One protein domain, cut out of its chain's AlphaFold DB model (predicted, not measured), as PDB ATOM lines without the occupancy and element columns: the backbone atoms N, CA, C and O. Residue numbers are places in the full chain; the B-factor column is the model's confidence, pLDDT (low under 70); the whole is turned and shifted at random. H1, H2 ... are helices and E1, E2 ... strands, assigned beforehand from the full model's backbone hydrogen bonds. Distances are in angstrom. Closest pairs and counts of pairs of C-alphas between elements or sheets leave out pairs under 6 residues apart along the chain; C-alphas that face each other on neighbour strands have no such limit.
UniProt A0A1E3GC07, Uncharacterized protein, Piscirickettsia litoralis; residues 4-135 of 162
ATOM      1  N   GLY A   4      18.475 -19.580 111.109       84.44
ATOM      2  CA  GLY A   4      18.996 -20.351 112.239       84.44
ATOM      3  C   GLY A   4      18.944 -21.869 112.017       84.44
ATOM      4  O   GLY A   4      19.887 -22.571 112.348       84.44
ATOM      5  N   THR A   5      17.888 -22.388 111.394       88.12
ATOM      6  CA  THR A   5      17.794 -23.815 111.061       88.12
ATOM      7  C   THR A   5      18.743 -24.199 109.922       88.12
ATOM      8  O   THR A   5      19.418 -25.212 110.034       88.12
ATOM      9  N   LEU A   6      18.848 -23.370 108.874       89.12
ATOM     10  CA  LEU A   6      19.782 -23.587 107.761       89.12
ATOM     11  C   LEU A   6      21.232 -23.590 108.254       89.12
ATOM     12  O   LEU A   6      21.980 -24.515 107.980       89.12
ATOM     13  N   ILE A   7      21.639 -22.586 109.027       90.31
ATOM     14  CA  ILE A   7      23.009 -22.540 109.541       90.31
ATOM     15  C   ILE A   7      23.292 -23.721 110.479       90.31
ATOM     16  O   ILE A   7      24.436 -24.149 110.577       90.31
ATOM     17  N   ASN A   8      22.284 -24.295 111.141       90.19
ATOM     18  CA  ASN A   8      22.447 -25.493 111.967       90.19
ATOM     19  C   ASN A   8      22.674 -26.780 111.164       90.19
ATOM     20  O   ASN A   8      23.224 -27.721 111.731       90.19
ATOM     21  N   THR A   9      22.327 -26.827 109.873       90.19
ATOM     22  CA  THR A   9      22.695 -27.967 109.014       90.19
ATOM     23  C   THR A   9      24.177 -27.943 108.636       90.19
ATOM     24  O   THR A   9      24.768 -28.997 108.404       90.19
ATOM     25  N   VAL A  10      24.800 -26.761 108.647       91.75
ATOM     26  CA  VAL A  10      26.243 -26.601 108.448       91.75
ATOM     27  C   VAL A  10      26.976 -26.911 109.751       91.75
ATOM     28  O   VAL A  10      26.791 -26.236 110.770       91.75
ATOM     29  N   LYS A  11      27.831 -27.936 109.730       91.12
ATOM     30  CA  LYS A  11      28.682 -28.303 110.866       91.12
ATOM     31  C   LYS A  11      29.881 -27.363 110.933       91.12
ATOM     32  O   LYS A  11      30.525 -27.085 109.923       91.12
ATOM     33  N   HIS A  12      30.188 -26.889 112.140       93.12
ATOM     34  CA  HIS A  12      31.325 -26.000 112.353       93.12
ATOM     35  C   HIS A  12      32.640 -26.687 111.946       93.12
ATOM     36  O   HIS A  12      32.906 -27.805 112.380       93.12
ATOM     37  N   GLY A  13      33.450 -26.026 111.119       91.06
ATOM     38  CA  GLY A  13      34.732 -26.546 110.635       91.06
ATOM     39  C   GLY A  13      34.635 -27.668 109.598       91.06
ATOM     40  O   GLY A  13      35.672 -28.206 109.215       91.06
ATOM     41  N   ASN A  14      33.429 -28.021 109.145       90.75
ATOM     42  CA  ASN A  14      33.214 -29.022 108.109       90.75
ATOM     43  C   ASN A  14      32.476 -28.419 106.903       90.75
ATOM     44  O   ASN A  14      31.242 -28.431 106.828       90.75
ATOM     45  N   PHE A  15      33.248 -27.941 105.926       90.56
ATOM     46  CA  PHE A  15      32.706 -27.315 104.723       90.56
ATOM     47  C   PHE A  15      31.987 -28.314 103.806       90.56
ATOM     48  O   PHE A  15      31.146 -27.882 103.027       90.56
ATOM     49  N   ASN A  16      32.191 -29.631 103.976       91.50
ATOM     50  CA  ASN A  16      31.453 -30.667 103.234       91.50
ATOM     51  C   ASN A  16      29.943 -30.674 103.537       91.50
ATOM     52  O   ASN A  16      29.155 -31.327 102.861       91.50
ATOM     53  N   THR A  17      29.518 -29.943 104.572       91.50
ATOM     54  CA  THR A  17      28.097 -29.731 104.889       91.50
ATOM     55  C   THR A  17      27.482 -28.532 104.164       91.50
ATOM     56  O   THR A  17      26.267 -28.329 104.219       91.50
ATOM     57  N   ILE A  18      28.291 -27.746 103.449       93.50
ATOM     58  CA  ILE A  18      27.819 -26.750 102.491       93.50
ATOM     59  C   ILE A  18      27.593 -27.484 101.171       93.50
ATOM     60  O   ILE A  18      28.537 -27.889 100.498       93.50
ATOM     61  N   THR A  19      26.328 -27.684 100.824       94.56
ATOM     62  CA  THR A  19      25.906 -28.462  99.653       94.56
ATOM     63  C   THR A  19      25.020 -27.613  98.741       94.56
ATOM     64  O   THR A  19      24.603 -26.516  99.139       94.56
ATOM     65  N   PRO A  20      24.657 -28.099  97.541       93.69
ATOM     66  CA  PRO A  20      23.683 -27.417  96.692       93.69
ATOM     67  C   PRO A  20      22.362 -27.130  97.420       93.69
ATOM     68  O   PRO A  20      21.816 -26.036  97.293       93.69
ATOM     69  N   ALA A  21      21.900 -28.037  98.287       93.44
ATOM     70  CA  ALA A  21      20.706 -27.811  99.105       93.44
ATOM     71  C   ALA A  21      20.847 -26.586 100.030       93.44
ATOM     72  O   ALA A  21      19.900 -25.815 100.192       93.44
ATOM     73  N   THR A  22      22.042 -26.357 100.586       93.25
ATOM     74  CA  THR A  22      22.348 -25.165 101.392       93.25
ATOM     75  C   THR A  22      22.197 -23.882 100.568       93.25
ATOM     76  O   THR A  22      21.668 -22.888 101.069       93.25
ATOM     77  N   LEU A  23      22.629 -23.904  99.303       93.81
ATOM     78  CA  LEU A  23      22.547 -22.760  98.389       93.81
ATOM     79  C   LEU A  23      21.106 -22.478  97.942       93.81
ATOM     80  O   LEU A  23      20.684 -21.321  97.976       93.81
ATOM     81  N   VAL A  24      20.344 -23.521  97.587       94.00
ATOM     82  CA  VAL A  24      18.916 -23.405  97.239       94.00
ATOM     83  C   VAL A  24      18.142 -22.786  98.395       94.00
ATOM     84  O   VAL A  24      17.428 -21.801  98.205       94.00
ATOM     85  N   GLU A  25      18.315 -23.315  99.610       94.19
ATOM     86  CA  GLU A  25      17.620 -22.784 100.779       94.19
ATOM     87  C   GLU A  25      18.040 -21.332 101.043       94.19
ATOM     88  O   GLU A  25      17.182 -20.496 101.296       94.19
ATOM     89  N   LEU A  26      19.326 -20.974 100.934       93.94
ATOM     90  CA  LEU A  26      19.754 -19.581 101.109       93.94
ATOM     91  C   LEU A  26      19.105 -18.634 100.083       93.94
ATOM     92  O   LEU A  26      18.624 -17.560 100.458       93.94
ATOM     93  N   GLY A  27      19.088 -19.027  98.809       91.44
ATOM     94  CA  GLY A  27      18.519 -18.234  97.723       91.44
ATOM     95  C   GLY A  27      17.008 -18.055  97.866       91.44
ATOM     96  O   GLY A  27      16.527 -16.921  97.878       91.44
ATOM     97  N   ASN A  28      16.268 -19.143  98.101       92.25
ATOM     98  CA  ASN A  28      14.817 -19.101  98.306       92.25
ATOM     99  C   ASN A  28      14.428 -18.179  99.463       92.25
ATOM    100  O   ASN A  28      13.508 -17.379  99.340       92.25
ATOM    101  N   ARG A  29      15.191 -18.189 100.559       89.94
ATOM    102  CA  ARG A  29      14.946 -17.282 101.693       89.94
ATOM    103  C   ARG A  29      15.098 -15.825 101.349       89.94
ATOM    104  O   ARG A  29      14.377 -14.990 101.893       89.94
ATOM    105  N   TYR A  30      16.086 -15.512 100.523       89.81
ATOM    106  CA  TYR A  30      16.261 -14.153 100.060       89.81
ATOM    107  C   TYR A  30      15.037 -13.713  99.252       89.81
ATOM    108  O   TYR A  30      14.498 -12.638  99.502       89.81
ATOM    109  N   LEU A  31      14.574 -14.564  98.334       89.00
ATOM    110  CA  LEU A  31      13.423 -14.295  97.472       89.00
ATOM    111  C   LEU A  31      12.110 -14.183  98.267       89.00
ATOM    112  O   LEU A  31      11.340 -13.257  98.033       89.00
ATOM    113  N   GLU A  32      11.897 -15.046  99.264       88.50
ATOM    114  CA  GLU A  32      10.761 -14.962 100.194       88.50
ATOM    115  C   GLU A  32      10.781 -13.658 101.000       88.50
ATOM    116  O   GLU A  32       9.753 -13.006 101.184       88.50
ATOM    117  N   LYS A  33      11.960 -13.263 101.495       84.81
ATOM    118  CA  LYS A  33      12.115 -12.062 102.322       84.81
ATOM    119  C   LYS A  33      11.981 -10.771 101.516       84.81
ATOM    120  O   LYS A  33      11.516  -9.763 102.047       84.81
ATOM    121  N   TYR A  34      12.398 -10.792 100.255       83.25
ATOM    122  CA  TYR A  34      12.391  -9.643  99.359       83.25
ATOM    123  C   TYR A  34      11.665 -10.014  98.058       83.25
ATOM    124  O   TYR A  34      12.327 -10.235  97.048       83.25
ATOM    125  N   PRO A  35      10.317 -10.073  98.052       72.69
ATOM    126  CA  PRO A  35       9.545 -10.555  96.901       72.69
ATOM    127  C   PRO A  35       9.430  -9.532  95.760       72.69
ATOM    128  O   PRO A  35       9.174  -9.903  94.618       72.69
ATOM    129  N   LYS A  36       9.624  -8.236  96.035       69.62
ATOM    130  CA  LYS A  36       9.502  -7.173  95.027       69.62
ATOM    131  C   LYS A  36      10.847  -6.887  94.363       69.62
ATOM    132  O   LYS A  36      11.800  -6.492  95.034       69.62
ATOM    133  N   SER A  37      10.885  -7.022  93.041       59.66
ATOM    134  CA  SER A  37      11.994  -6.584  92.201       59.66
ATOM    135  C   SER A  37      11.991  -5.067  92.079       59.66
ATOM    136  O   SER A  37      11.213  -4.479  91.332       59.66
ATOM    137  N   SER A  38      12.869  -4.395  92.821       55.47
ATOM    138  CA  SER A  38      13.207  -3.014  92.488       55.47
ATOM    139  C   SER A  38      14.116  -3.015  91.254       55.47
ATOM    140  O   SER A  38      15.087  -3.771  91.155       55.47
ATOM    141  N   SER A  39      13.752  -2.208  90.260       49.97
ATOM    142  CA  SER A  39      14.438  -2.117  88.976       49.97
ATOM    143  C   SER A  39      15.812  -1.458  89.129       49.97
ATOM    144  O   SER A  39      15.929  -0.238  89.164       49.97
ATOM    145  N   ARG A  40      16.846  -2.300  89.238       45.53
ATOM    146  CA  ARG A  40      18.256  -2.135  88.810       45.53
ATOM    147  C   ARG A  40      19.107  -3.104  89.630       45.53
ATOM    148  O   ARG A  40      19.174  -2.968  90.843       45.53
ATOM    149  N   HIS A  41      19.717  -4.091  88.966       53.06
ATOM    150  CA  HIS A  41      20.710  -5.018  89.542       53.06
ATOM    151  C   HIS A  41      20.361  -5.529  90.950       53.06
ATOM    152  O   HIS A  41      21.164  -5.491  91.876       53.06
ATOM    153  N   SER A  42      19.114  -5.973  91.110       63.38
ATOM    154  CA  SER A  42      18.585  -6.386  92.402       63.38
ATOM    155  C   SER A  42      19.320  -7.638  92.888       63.38
ATOM    156  O   SER A  42      19.533  -8.596  92.141       63.38
ATOM    157  N   HIS A  43      19.665  -7.659  94.173       75.38
ATOM    158  CA  HIS A  43      20.175  -8.836  94.878       75.38
ATOM    159  C   HIS A  43      19.275 -10.086  94.709       75.38
ATOM    160  O   HIS A  43      19.750 -11.197  94.935       75.38
ATOM    161  N   GLN A  44      18.022  -9.947  94.243       82.62
ATOM    162  CA  GLN A  44      17.200 -11.086  93.812       82.62
ATOM    163  C   GLN A  44      17.791 -11.815  92.606       82.62
ATOM    164  O   GLN A  44      17.745 -13.032  92.586       82.62
ATOM    165  N   GLY A  45      18.380 -11.122  91.625       83.75
ATOM    166  CA  GLY A  45      19.035 -11.782  90.490       83.75
ATOM    167  C   GLY A  45      20.237 -12.618  90.937       83.75
ATOM    168  O   GLY A  45      20.493 -13.691  90.401       83.75
ATOM    169  N   THR A  46      20.932 -12.170  91.986       87.69
ATOM    170  CA  THR A  46      22.006 -12.956  92.612       87.69
ATOM    171  C   THR A  46      21.448 -14.152  93.384       87.69
ATOM    172  O   THR A  46      21.996 -15.245  93.279       87.69
ATOM    173  N   ALA A  47      20.343 -13.975  94.114       89.00
ATOM    174  CA  ALA A  47      19.663 -15.074  94.797       89.00
ATOM    175  C   ALA A  47      19.083 -16.107  93.818       89.00
ATOM    176  O   ALA A  47      19.216 -17.299  94.058       89.00
ATOM    177  N   GLN A  48      18.509 -15.672  92.696       89.00
ATOM    178  CA  GLN A  48      17.999 -16.559  91.657       89.00
ATOM    179  C   GLN A  48      19.142 -17.344  91.014       89.00
ATOM    180  O   GLN A  48      19.088 -18.564  90.984       89.00
ATOM    181  N   ALA A  49      20.238 -16.676  90.633       89.06
ATOM    182  CA  ALA A  49      21.417 -17.355  90.097       89.06
ATOM    183  C   ALA A  49      22.017 -18.385  91.075       89.06
ATOM    184  O   ALA A  49      22.588 -19.384  90.642       89.06
ATOM    185  N   LEU A  50      21.896 -18.145  92.386       91.31
ATOM    186  CA  LEU A  50      22.298 -19.095  93.420       91.31
ATOM    187  C   LEU A  50      21.405 -20.348  93.418       91.31
ATOM    188  O   LEU A  50      21.927 -21.462  93.458       91.31
ATOM    189  N   VAL A  51      20.081 -20.166  93.351       91.50
ATOM    190  CA  VAL A  51      19.110 -21.271  93.264       91.50
ATOM    191  C   VAL A  51      19.286 -22.048  91.962       91.50
ATOM    192  O   VAL A  51      19.366 -23.275  91.995       91.50
ATOM    193  N   ASP A  52      19.401 -21.348  90.836       90.62
ATOM    194  CA  ASP A  52      19.549 -21.947  89.512       90.62
ATOM    195  C   ASP A  52      20.823 -22.793  89.448       90.62
ATOM    196  O   ASP A  52      20.766 -23.965  89.083       90.62
ATOM    197  N   PHE A  53      21.963 -22.251  89.902       92.69
ATOM    198  CA  PHE A  53      23.220 -22.999  89.958       92.69
ATOM    199  C   PHE A  53      23.058 -24.316  90.720       92.69
ATOM    200  O   PHE A  53      23.461 -25.370  90.229       92.69
ATOM    201  N   ALA A  54      22.474 -24.261  91.913       91.69
ATOM    202  CA  ALA A  54      22.368 -25.419  92.786       91.69
ATOM    203  C   ALA A  54      21.337 -26.447  92.299       91.69
ATOM    204  O   ALA A  54      21.523 -27.645  92.501       91.69
ATOM    205  N   THR A  55      20.292 -25.991  91.610       91.44
ATOM    206  CA  THR A  55      19.275 -26.860  91.004       91.44
ATOM    207  C   THR A  55      19.817 -27.559  89.757       91.44
ATOM    208  O   THR A  55      19.577 -28.748  89.567       91.44
ATOM    209  N   THR A  56      20.595 -26.857  88.925       93.62
ATOM    210  CA  THR A  56      21.243 -27.439  87.737       93.62
ATOM    211  C   THR A  56      22.426 -28.341  88.100       93.62
ATOM    212  O   THR A  56      22.761 -29.242  87.337       93.62
ATOM    213  N   ASN A  57      23.051 -28.138  89.264       91.44
ATOM    214  CA  ASN A  57      24.228 -28.891  89.702       91.44
ATOM    215  C   ASN A  57      23.994 -29.582  91.062       91.44
ATOM    216  O   ASN A  57      24.680 -29.263  92.036       91.44
ATOM    217  N   PRO A  58      23.070 -30.560  91.156       90.06
ATOM    218  CA  PRO A  58      22.751 -31.225  92.424       90.06
ATOM    219  C   PRO A  58      23.920 -32.048  92.990       90.06
ATOM    220  O   PRO A  58      23.965 -32.305  94.190       90.06
ATOM    221  N   GLY A  59      24.874 -32.442  92.139       89.25
ATOM    222  CA  GLY A  59      26.104 -33.142  92.519       89.25
ATOM    223  C   GLY A  59      27.331 -32.236  92.651       89.25
ATOM    224  O   GLY A  59      28.446 -32.753  92.642       89.25
ATOM    225  N   ALA A  60      27.170 -30.906  92.699       89.81
ATOM    226  CA  ALA A  60      28.318 -30.028  92.910       89.81
ATOM    227  C   ALA A  60      28.975 -30.327  94.264       89.81
ATOM    228  O   ALA A  60      28.302 -30.417  95.293       89.81
ATOM    229  N   ASP A  61      30.298 -30.468  94.238       92.12
ATOM    230  CA  ASP A  61      31.100 -30.629  95.440       92.12
ATOM    231  C   ASP A  61      31.033 -29.375  96.331       92.12
ATOM    232  O   ASP A  61      30.674 -28.265  95.916       92.12
ATOM    233  N   SER A  62      31.381 -29.559  97.600       91.75
ATOM    234  CA  SER A  62      31.302 -28.494  98.593       91.75
ATOM    235  C   SER A  62      32.290 -27.356  98.354       91.75
ATOM    236  O   SER A  62      32.019 -26.227  98.765       91.75
ATOM    237  N   GLU A  63      33.398 -27.611  97.659       93.38
ATOM    238  CA  GLU A  63      34.348 -26.573  97.256       93.38
ATOM    239  C   GLU A  63      33.698 -25.616  96.249       93.38
ATOM    240  O   GLU A  63      33.676 -24.401  96.461       93.38
ATOM    241  N   LYS A  64      33.056 -26.153  95.206       93.00
ATOM    242  CA  LYS A  64      32.250 -25.387  94.251       93.00
ATOM    243  C   LYS A  64      31.139 -24.625  94.953       93.00
ATOM    244  O   LYS A  64      30.925 -23.457  94.632       93.00
ATOM    245  N   CYS A  65      30.457 -25.229  95.927       93.31
ATOM    246  CA  CYS A  65      29.429 -24.522  96.689       93.31
ATOM    247  C   CYS A  65      29.998 -23.337  97.488       93.31
ATOM    248  O   CYS A  65      29.404 -22.256  97.474       93.31
ATOM    249  N   CYS A  66      31.162 -23.494  98.127       94.31
ATOM    250  CA  CYS A  66      31.853 -22.397  98.810       94.31
ATOM    251  C   CYS A  66      32.271 -21.293  97.829       94.31
ATOM    252  O   CYS A  66      32.013 -20.115  98.078       94.31
ATOM    253  N   ASN A  67      32.828 -21.663  96.675       94.62
ATOM    254  CA  ASN A  67      33.200 -20.727  95.610       94.62
ATOM    255  C   ASN A  67      31.994 -19.941  95.079       94.62
ATOM    256  O   ASN A  67      32.094 -18.747  94.798       94.62
ATOM    257  N   VAL A  68      30.821 -20.568  94.975       94.38
ATOM    258  CA  VAL A  68      29.594 -19.867  94.583       94.38
ATOM    259  C   VAL A  68      29.136 -18.876  95.655       94.38
ATOM    260  O   VAL A  68      28.766 -17.755  95.304       94.38
ATOM    261  N   LEU A  69      29.225 -19.217  96.945       93.69
ATOM    262  CA  LEU A  69      28.959 -18.260  98.028       93.69
ATOM    263  C   LEU A  69      29.921 -17.062  97.987       93.69
ATOM    264  O   LEU A  69      29.493 -15.928  98.191       93.69
ATOM    265  N   MET A  70      31.195 -17.275  97.655       93.75
ATOM    266  CA  MET A  70      32.160 -16.185  97.472       93.75
ATOM    267  C   MET A  70      31.818 -15.302  96.260       93.75
ATOM    268  O   MET A  70      31.828 -14.074  96.360       93.75
ATOM    269  N   LYS A  71      31.390 -15.898  95.139       91.75
ATOM    270  CA  LYS A  71      30.897 -15.152  93.964       91.75
ATOM    271  C   LYS A  71      29.656 -14.313  94.272       91.75
ATOM    272  O   LYS A  71      29.488 -13.243  93.689       91.75
ATOM    273  N   VAL A  72      28.790 -14.766  95.180       89.38
ATOM    274  CA  VAL A  72      27.645 -13.974  95.663       89.38
ATOM    275  C   VAL A  72      28.119 -12.693  96.354       89.38
ATOM    276  O   VAL A  72      27.543 -11.633  96.102       89.38
ATOM    277  N   LEU A  73      29.185 -12.757  97.163       90.31
ATOM    278  CA  LEU A  73      29.784 -11.570  97.785       90.31
ATOM    279  C   LEU A  73      30.304 -10.599  96.721       90.31
ATOM    280  O   LEU A  73      29.936  -9.425  96.730       90.31
ATOM    281  N   GLN A  74      31.088 -11.107  95.764       88.62
ATOM    282  CA  GLN A  74      31.662 -10.311  94.672       88.62
ATOM    283  C   GLN A  74      30.584  -9.608  93.839       88.62
ATOM    284  O   GLN A  74      30.688  -8.413  93.574       88.62
ATOM    285  N   ARG A  75      29.506 -10.319  93.480       85.62
ATOM    286  CA  ARG A  75      28.375  -9.752  92.724       85.62
ATOM    287  C   ARG A  75      27.570  -8.732  93.519       85.62
ATOM    288  O   ARG A  75      27.018  -7.808  92.932       85.62
ATOM    289  N   GLY A  76      27.482  -8.907  94.836       79.31
ATOM    290  CA  GLY A  76      26.783  -7.979  95.718       79.31
ATOM    291  C   GLY A  76      27.508  -6.646  95.904       79.31
ATOM    292  O   GLY A  76      26.860  -5.672  96.273       79.31
ATOM    293  N   GLY A  77      28.827  -6.594  95.684       80.38
ATOM    294  CA  GLY A  77      29.648  -5.381  95.813       80.38
ATOM    295  C   GLY A  77      29.802  -4.846  97.244       80.38
ATOM    296  O   GLY A  77      30.547  -3.900  97.472       80.38
ATOM    297  N   THR A  78      29.130  -5.456  98.223       84.06
ATOM    298  CA  THR A  78      29.198  -5.104  99.644       84.06
ATOM    299  C   THR A  78      29.022  -6.338 100.526       84.06
ATOM    300  O   THR A  78      28.296  -7.274 100.182       84.06
ATOM    301  N   VAL A  79      29.651  -6.313 101.701       86.38
ATOM    302  CA  VAL A  79      29.487  -7.316 102.764       86.38
ATOM    303  C   VAL A  79      28.300  -7.023 103.689       86.38
ATOM    304  O   VAL A  79      27.942  -7.856 104.519       86.38
ATOM    305  N   ASP A  80      27.646  -5.868 103.533       84.31
ATOM    306  CA  ASP A  80      26.594  -5.410 104.444       84.31
ATOM    307  C   ASP A  80      25.185  -5.884 104.075       84.31
ATOM    308  O   ASP A  80      24.283  -5.879 104.926       84.31
ATOM    309  N   GLY A  81      24.990  -6.328 102.832       85.69
ATOM    310  CA  GLY A  81      23.716  -6.848 102.345       85.69
ATOM    311  C   GLY A  81      23.305  -8.135 103.062       85.69
ATOM    312  O   GLY A  81      24.145  -8.925 103.487       85.69
ATOM    313  N   TRP A  82      21.995  -8.388 103.178       90.00
ATOM    314  CA  TRP A  82      21.499  -9.572 103.892       90.00
ATOM    315  C   TRP A  82      22.065 -10.873 103.309       90.00
ATOM    316  O   TRP A  82      22.541 -11.721 104.058       90.00
ATOM    317  N   LEU A  83      22.059 -11.009 101.977       89.94
ATOM    318  CA  LEU A  83      22.582 -12.198 101.301       89.94
ATOM    319  C   LEU A  83      24.090 -12.357 101.529       89.94
ATOM    320  O   LEU A  83      24.562 -13.472 101.752       89.94
ATOM    321  N   ALA A  84      24.827 -11.244 101.545       90.81
ATOM    322  CA  ALA A  84      26.258 -11.238 101.810       90.81
ATOM    323  C   ALA A  84      26.564 -11.668 103.250       90.81
ATOM    324  O   ALA A  84      27.285 -12.640 103.454       90.81
ATOM    325  N   LYS A  85      25.913 -11.048 104.242       92.00
ATOM    326  CA  LYS A  85      26.028 -11.423 105.661       92.00
ATOM    327  C   LYS A  85      25.741 -12.904 105.885       92.00
ATOM    328  O   LYS A  85      26.492 -13.586 106.574       92.00
ATOM    329  N   LYS A  86      24.685 -13.431 105.260       94.25
ATOM    330  CA  LYS A  86      24.321 -14.846 105.406       94.25
ATOM    331  C   LYS A  86      25.286 -15.797 104.706       94.25
ATOM    332  O   LYS A  86      25.551 -16.869 105.242       94.25
ATOM    333  N   SER A  87      25.862 -15.389 103.580       94.50
ATOM    334  CA  SER A  87      26.927 -16.147 102.912       94.50
ATOM    335  C   SER A  87      28.201 -16.182 103.765       94.50
ATOM    336  O   SER A  87      28.763 -17.254 103.964       94.50
ATOM    337  N   VAL A  88      28.598 -15.046 104.352       95.75
ATOM    338  CA  VAL A  88      29.729 -14.952 105.293       95.75
ATOM    339  C   VAL A  88      29.509 -15.841 106.517       95.75
ATOM    340  O   VAL A  88      30.408 -16.580 106.900       95.75
ATOM    341  N   GLU A  89      28.317 -15.819 107.123       95.38
ATOM    342  CA  GLU A  89      27.992 -16.665 108.281       95.38
ATOM    343  C   GLU A  89      28.115 -18.167 107.955       95.38
ATOM    344  O   GLU A  89      28.659 -18.930 108.757       95.38
ATOM    345  N   LEU A  90      27.655 -18.596 106.772       95.75
ATOM    346  CA  LEU A  90      27.786 -19.986 106.322       95.75
ATOM    347  C   LEU A  90      29.247 -20.366 106.056       95.75
ATOM    348  O   LEU A  90      29.672 -21.429 106.503       95.75
ATOM    349  N   LEU A  91      30.012 -19.504 105.380       95.69
ATOM    350  CA  LEU A  91      31.431 -19.732 105.089       95.69
ATOM    351  C   LEU A  91      32.267 -19.792 106.372       95.69
ATOM    352  O   LEU A  91      33.024 -20.743 106.555       95.69
ATOM    353  N   ASN A  92      32.073 -18.850 107.299       96.56
ATOM    354  CA  ASN A  92      32.742 -18.859 108.600       96.56
ATOM    355  C   ASN A  92      32.442 -20.148 109.366       96.56
ATOM    356  O   ASN A  92      33.360 -20.815 109.844       96.56
ATOM    357  N   LYS A  93      31.170 -20.564 109.413       95.56
ATOM    358  CA  LYS A  93      30.803 -21.809 110.088       95.56
ATOM    359  C   LYS A  93      31.402 -23.031 109.396       95.56
ATOM    360  O   LYS A  93      32.058 -23.822 110.062       95.56
ATOM    361  N   GLY A  94      31.219 -23.185 108.087       93.56
ATOM    362  CA  GLY A  94      31.693 -24.356 107.344       93.56
ATOM    363  C   GLY A  94      33.214 -24.482 107.341       93.56
ATOM    364  O   GLY A  94      33.743 -25.566 107.563       93.56
ATOM    365  N   LEU A  95      33.942 -23.380 107.175       93.00
ATOM    366  CA  LEU A  95      35.408 -23.393 107.188       93.00
ATOM    367  C   LEU A  95      35.991 -23.407 108.610       93.00
ATOM    368  O   LEU A  95      37.178 -23.697 108.780       93.00
ATOM    369  N   GLY A  96      35.169 -23.142 109.632       92.81
ATOM    370  CA  GLY A  96      35.605 -23.018 111.024       92.81
ATOM    371  C   GLY A  96      36.520 -21.811 111.208       92.81
ATOM    372  O   GLY A  96      37.605 -21.933 111.769       92.81
ATOM    373  N   THR A  97      36.117 -20.678 110.641       93.69
ATOM    374  CA  THR A  97      36.886 -19.433 110.595       93.69
ATOM    375  C   THR A  97      36.094 -18.297 111.233       93.69
ATOM    376  O   THR A  97      34.909 -18.429 111.545       93.69
ATOM    377  N   SER A  98      36.770 -17.175 111.462       93.38
ATOM    378  CA  SER A  98      36.161 -15.949 111.971       93.38
ATOM    379  C   SER A  98      36.629 -14.767 111.130       93.38
ATOM    380  O   SER A  98      37.209 -13.815 111.641       93.38
ATOM    381  N   VAL A  99      36.441 -14.866 109.811       93.50
ATOM    382  CA  VAL A  99      36.767 -13.788 108.874       93.50
ATOM    383  C   VAL A  99      35.876 -12.587 109.206       93.50
ATOM    384  O   VAL A  99      34.646 -12.690 109.084       93.50
ATOM    385  N   PRO A 100      36.457 -11.456 109.647       91.31
ATOM    386  CA  PRO A 100      35.689 -10.271 109.978       91.31
ATOM    387  C   PRO A 100      35.292  -9.532 108.698       91.31
ATOM    388  O   PRO A 100      36.052  -9.497 107.730       91.31
ATOM    389  N   THR A 101      34.124  -8.890 108.707       91.62
ATOM    390  CA  THR A 101      33.637  -8.040 107.602       91.62
ATOM    391  C   THR A 101      33.824  -6.550 107.866       91.62
ATOM    392  O   THR A 101      33.522  -5.729 107.005       91.62
ATOM    393  N   CYS A 102      34.306  -6.179 109.049       89.69
ATOM    394  CA  CYS A 102      34.580  -4.805 109.443       89.69
ATOM    395  C   CYS A 102      35.788  -4.742 110.383       89.69
ATOM    396  O   CYS A 102      36.190  -5.747 110.968       89.69
ATOM    397  N   TYR A 103      36.361  -3.552 110.516       87.00
ATOM    398  CA  TYR A 103      37.402  -3.235 111.486       87.00
ATOM    399  C   TYR A 103      37.110  -1.884 112.134       87.00
ATOM    400  O   TYR A 103      36.384  -1.057 111.577       87.00
ATOM    401  N   SER A 104      37.675  -1.666 113.316       87.88
ATOM    402  CA  SER A 104      37.514  -0.415 114.052       87.88
ATOM    403  C   SER A 104      38.813   0.375 114.054       87.88
ATOM    404  O   SER A 104      39.871  -0.173 114.360       87.88
ATOM    405  N   THR A 105      38.716   1.673 113.787       86.56
ATOM    406  CA  THR A 105      39.829   2.620 113.903       86.56
ATOM    407  C   THR A 105      39.411   3.718 114.878       86.56
ATOM    408  O   THR A 105      38.627   4.611 114.548       86.56
ATOM    409  N   GLY A 106      39.873   3.621 116.129       88.00
ATOM    410  CA  GLY A 106      39.395   4.481 117.214       88.00
ATOM    411  C   GLY A 106      37.911   4.240 117.514       88.00
ATOM    412  O   GLY A 106      37.527   3.136 117.890       88.00
ATOM    413  N   LYS A 107      37.073   5.275 117.354       86.50
ATOM    414  CA  LYS A 107      35.609   5.190 117.542       86.50
ATOM    415  C   LYS A 107      34.835   4.863 116.255       86.50
ATOM    416  O   LYS A 107      33.619   4.705 116.314       86.50
ATOM    417  N   SER A 108      35.513   4.782 115.111       86.81
ATOM    418  CA  SER A 108      34.888   4.548 113.805       86.81
ATOM    419  C   SER A 108      34.924   3.069 113.434       86.81
ATOM    420  O   SER A 108      35.926   2.401 113.678       86.81
ATOM    421  N   VAL A 109      33.851   2.575 112.811       87.25
ATOM    422  CA  VAL A 109      33.765   1.218 112.249       87.25
ATOM    423  C   VAL A 109      33.748   1.323 110.729       87.25
ATOM    424  O   VAL A 109      32.924   2.039 110.163       87.25
ATOM    425  N   HIS A 110      34.650   0.596 110.080       87.69
ATOM    426  CA  HIS A 110      34.804   0.564 108.633       87.69
ATOM    427  C   HIS A 110      34.491  -0.838 108.110       87.69
ATOM    428  O   HIS A 110      35.022  -1.828 108.619       87.69
ATOM    429  N   SER A 111      33.643  -0.934 107.086       89.12
ATOM    430  CA  SER A 111      33.434  -2.192 106.364       89.12
ATOM    431  C   SER A 111      34.699  -2.542 105.577       89.12
ATOM    432  O   SER A 111      35.300  -1.682 104.931       89.12
ATOM    433  N   ARG A 112      35.103  -3.812 105.627       91.50
ATOM    434  CA  ARG A 112      36.178  -4.334 104.777       91.50
ATOM    435  C   ARG A 112      35.699  -4.422 103.339       91.50
ATOM    436  O   ARG A 112      34.503  -4.592 103.081       91.50
ATOM    437  N   SER A 113      36.635  -4.330 102.401       92.38
ATOM    438  CA  SER A 113      36.296  -4.542 101.000       92.38
ATOM    439  C   SER A 113      35.881  -5.998 100.771       92.38
ATOM    440  O   SER A 113      36.358  -6.923 101.433       92.38
ATOM    441  N   VAL A 114      34.988  -6.217  99.803       91.62
ATOM    442  CA  VAL A 114      34.566  -7.572  99.421       91.62
ATOM    443  C   VAL A 114      35.760  -8.416  98.977       91.62
ATOM    444  O   VAL A 114      35.824  -9.591  99.318       91.62
ATOM    445  N   SER A 115      36.712  -7.822  98.255       93.31
ATOM    446  CA  SER A 115      37.897  -8.519  97.751       93.31
ATOM    447  C   SER A 115      38.774  -9.063  98.877       93.31
ATOM    448  O   SER A 115      39.214 -10.202  98.793       93.31
ATOM    449  N   GLU A 116      38.983  -8.293  99.948       92.44
ATOM    450  CA  GLU A 116      39.740  -8.762 101.117       92.44
ATOM    451  C   GLU A 116      39.027  -9.918 101.823       92.44
ATOM    452  O   GLU A 116      39.640 -10.932 102.133       92.44
ATOM    453  N   VAL A 117      37.715  -9.785 102.049       94.12
ATOM    454  CA  VAL A 117      36.925 -10.824 102.727       94.12
ATOM    455  C   VAL A 117      36.880 -12.112 101.904       94.12
ATOM    456  O   VAL A 117      36.995 -13.202 102.459       94.12
ATOM    457  N   VAL A 118      36.725 -12.004 100.583       94.44
ATOM    458  CA  VAL A 118      36.753 -13.163  99.682       94.44
ATOM    459  C   VAL A 118      38.143 -13.791  99.648       94.44
ATOM    460  O   VAL A 118      38.232 -15.005  99.790       94.44
ATOM    461  N   GLY A 119      39.211 -12.993  99.558       94.25
ATOM    462  CA  GLY A 119      40.587 -13.498  99.576       94.25
ATOM    463  C   GLY A 119      40.922 -14.279 100.851       94.25
ATOM    464  O   GLY A 119      41.550 -15.336 100.779       94.25
ATOM    465  N   ASP A 120      40.433 -13.829 102.012       94.88
ATOM    466  CA  ASP A 120      40.580 -14.573 103.268       94.88
ATOM    467  C   ASP A 120      39.892 -15.949 103.187       94.88
ATOM    468  O   ASP A 120      40.470 -16.969 103.575       94.88
ATOM    469  N   PHE A 121      38.663 -16.006 102.663       95.38
ATOM    470  CA  PHE A 121      37.936 -17.268 102.502       95.38
ATOM    471  C   PHE A 121      38.579 -18.201 101.475       95.38
ATOM    472  O   PHE A 121      38.652 -19.403 101.736       95.38
ATOM    473  N   GLU A 122      39.076 -17.671 100.358       94.88
ATOM    474  CA  GLU A 122      39.819 -18.435  99.351       94.88
ATOM    475  C   GLU A 122      41.069 -19.067  99.973       94.88
ATOM    476  O   GLU A 122      41.273 -20.273  99.843       94.88
ATOM    477  N   ALA A 123      41.847 -18.301 100.744       93.31
ATOM    478  CA  ALA A 123      43.027 -18.815 101.440       93.31
ATOM    479  C   ALA A 123      42.678 -19.912 102.464       93.31
ATOM    480  O   ALA A 123      43.415 -20.890 102.627       93.31
ATOM    481  N   HIS A 124      41.552 -19.772 103.169       93.31
ATOM    482  CA  HIS A 124      41.082 -20.791 104.106       93.31
ATOM    483  C   HIS A 124      40.580 -22.060 103.409       93.31
ATOM    484  O   HIS A 124      40.864 -23.159 103.894       93.31
ATOM    485  N   LEU A 125      39.854 -21.920 102.298       92.38
ATOM    486  CA  LEU A 125      39.370 -23.044 101.504       92.38
ATOM    487  C   LEU A 125      40.541 -23.802 100.872       92.38
ATOM    488  O   LEU A 125      40.625 -25.012 101.049       92.38
ATOM    489  N   ASP A 126      41.485 -23.095 100.250       91.00
ATOM    490  CA  ASP A 126      42.694 -23.667  99.643       91.00
ATOM    491  C   ASP A 126      43.548 -24.433 100.664       91.00
ATOM    492  O   ASP A 126      43.973 -25.563 100.420       91.00
ATOM    493  N   ARG A 127      43.735 -23.877 101.870       88.44
ATOM    494  CA  ARG A 127      44.433 -24.586 102.951       88.44
ATOM    495  C   ARG A 127      43.717 -25.884 103.322       88.44
ATOM    496  O   ARG A 127      44.374 -26.900 103.540       88.44
ATOM    497  N   ARG A 128      42.383 -25.867 103.412       82.12
ATOM    498  CA  ARG A 128      41.573 -27.044 103.769       82.12
ATOM    499  C   ARG A 128      41.626 -28.112 102.679       82.12
ATOM    500  O   ARG A 128      41.834 -29.274 103.008       82.12
ATOM    501  N   THR A 129      41.474 -27.739 101.414       82.06
ATOM    502  CA  THR A 129      41.477 -28.688 100.290       82.06
ATOM    503  C   THR A 129      42.863 -29.287 100.068       82.06
ATOM    504  O   THR A 129      42.973 -30.498  99.882       82.06
ATOM    505  N   LYS A 130      43.937 -28.498 100.215       77.19
ATOM    506  CA  LYS A 130      45.318 -29.007 100.172       77.19
ATOM    507  C   LYS A 130      45.653 -29.920 101.347       77.19
ATOM    508  O   LYS A 130      46.289 -30.943 101.140       77.19
ATOM    509  N   THR A 131      45.193 -29.603 102.559       59.59
ATOM    510  CA  THR A 131      45.420 -30.469 103.733       59.59
ATOM    511  C   THR A 131      44.705 -31.817 103.580       59.59
ATOM    512  O   THR A 131      45.298 -32.858 103.841       59.59
ATOM    513  N   VAL A 132      43.467 -31.821 103.072       55.88
ATOM    514  CA  VAL A 132      42.714 -33.060 102.794       55.88
ATOM    515  C   VAL A 132      43.332 -33.852 101.633       55.88
ATOM    516  O   VAL A 132      43.359 -35.080 101.668       55.88
ATOM    517  N   GLY A 133      43.889 -33.168 100.628       47.38
ATOM    518  CA  GLY A 133      44.638 -33.800  99.539       47.38
ATOM    519  C   GLY A 133      45.950 -34.461  99.980       47.38
ATOM    520  O   GLY A 133      46.423 -35.358  99.283       47.38
ATOM    521  N   ILE A 134      46.518 -34.053 101.121       45.16
ATOM    522  CA  ILE A 134      47.693 -34.693 101.734       45.16
ATOM    523  C   ILE A 134      47.261 -35.940 102.527       45.16
ATOM    524  O   ILE A 134      47.849 -36.998 102.337       45.16
ATOM    525  N   GLU A 135      46.175 -35.888 103.310       41.50
ATOM    526  CA  GLU A 135      45.673 -37.082 104.029       41.50
ATOM    527  C   GLU A 135      45.154 -38.196 103.099       41.50
ATOM    528  O   GLU A 135      45.285 -39.384 103.409       41.50
TER     529      GLU A 135
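Overview. This is residues 4 to 135 of the 162 residues of an uncharacterized protein of Piscirickettsia litoralis (UniProt A0A1E3GC07). What does the model look like? It is a flat helical bundle: H3, H4 and H6 lie side by side in one layer, H2 and H5 pack over one side of that layer, and the short H1 lies beyond H2 and H5. From this body residues 104 to 109 stick out at the turn of a small strand hairpin, E1 and E2, and residues 130 to 135 stick out at the end of H6. What is it made of? The printed part has 132 residues with six named helices and two named strands, in the order H1, H2, H3, H4, H5, E1, E2, H6; it is mostly helix, and the sheet, order E1 - E2, is antiparallel. How large is it? It is compact, with a radius of gyration of the C-alphas of 14.9 A and spans of 49 by 46 by 24 A.

Arrangement. What do the first helices do? H1, residues 4 to 9, and H2, residues 20 to 33, form a hairpin but only just touch, with 3 pairs of C-alphas within 8 A, the closest being Leu 6 and Thr 22 at 7.0 A. H2 and H3, residues 43 to 56, are a hairpin with a shallow tilt of 31 degrees; their closest C-alphas, Gly 27 and Ala 47, are 4.5 A apart. What does H4, residues 62 to 76, touch? It touches H5, residues 82 to 95, in a hairpin, with the C-alphas of Leu 73 and Ala 84 closest at 5.4 A. It also touches H6, residues 114 to 135, opposite ways at a shallow tilt of 7 degrees, with the C-alphas of Met 70 and Val 118 closest at 5.9 A. How do the strands pair? E1, residues 102 to 105, and E2, residues 108 to 111, form an antiparallel hairpin, with N 103 and O 110 at 2.9 A and N 110 and O 103 at 2.8 A, within hydrogen-bond range. Are the helix backbones complete? In H1, H2, H3, H4, H5 and H6 every O i to N i+4 pair is within hydrogen-bond range.

Along the chain. Where does H1 begin? C-alpha 4 is at (18.996, -20.351, 112.239). How long are the longer helices? From first to last C-alpha, H4 measures 21.2 A and H6 31.9 A. Where does H6 end? C-alpha 135 is at (45.673, -37.082, 104.029).

Size, cuts and confidence. How far does it reach? The two C-alphas farthest apart, those of Ser 39 and Glu 135, are 49.2 A apart. Is it unbroken? The printed part has no cut, and no link is long. Where is confidence low? Residues 36 to 42 and 131 to 135 are under 70, while the mean pLDDT of the printed part is 87.1.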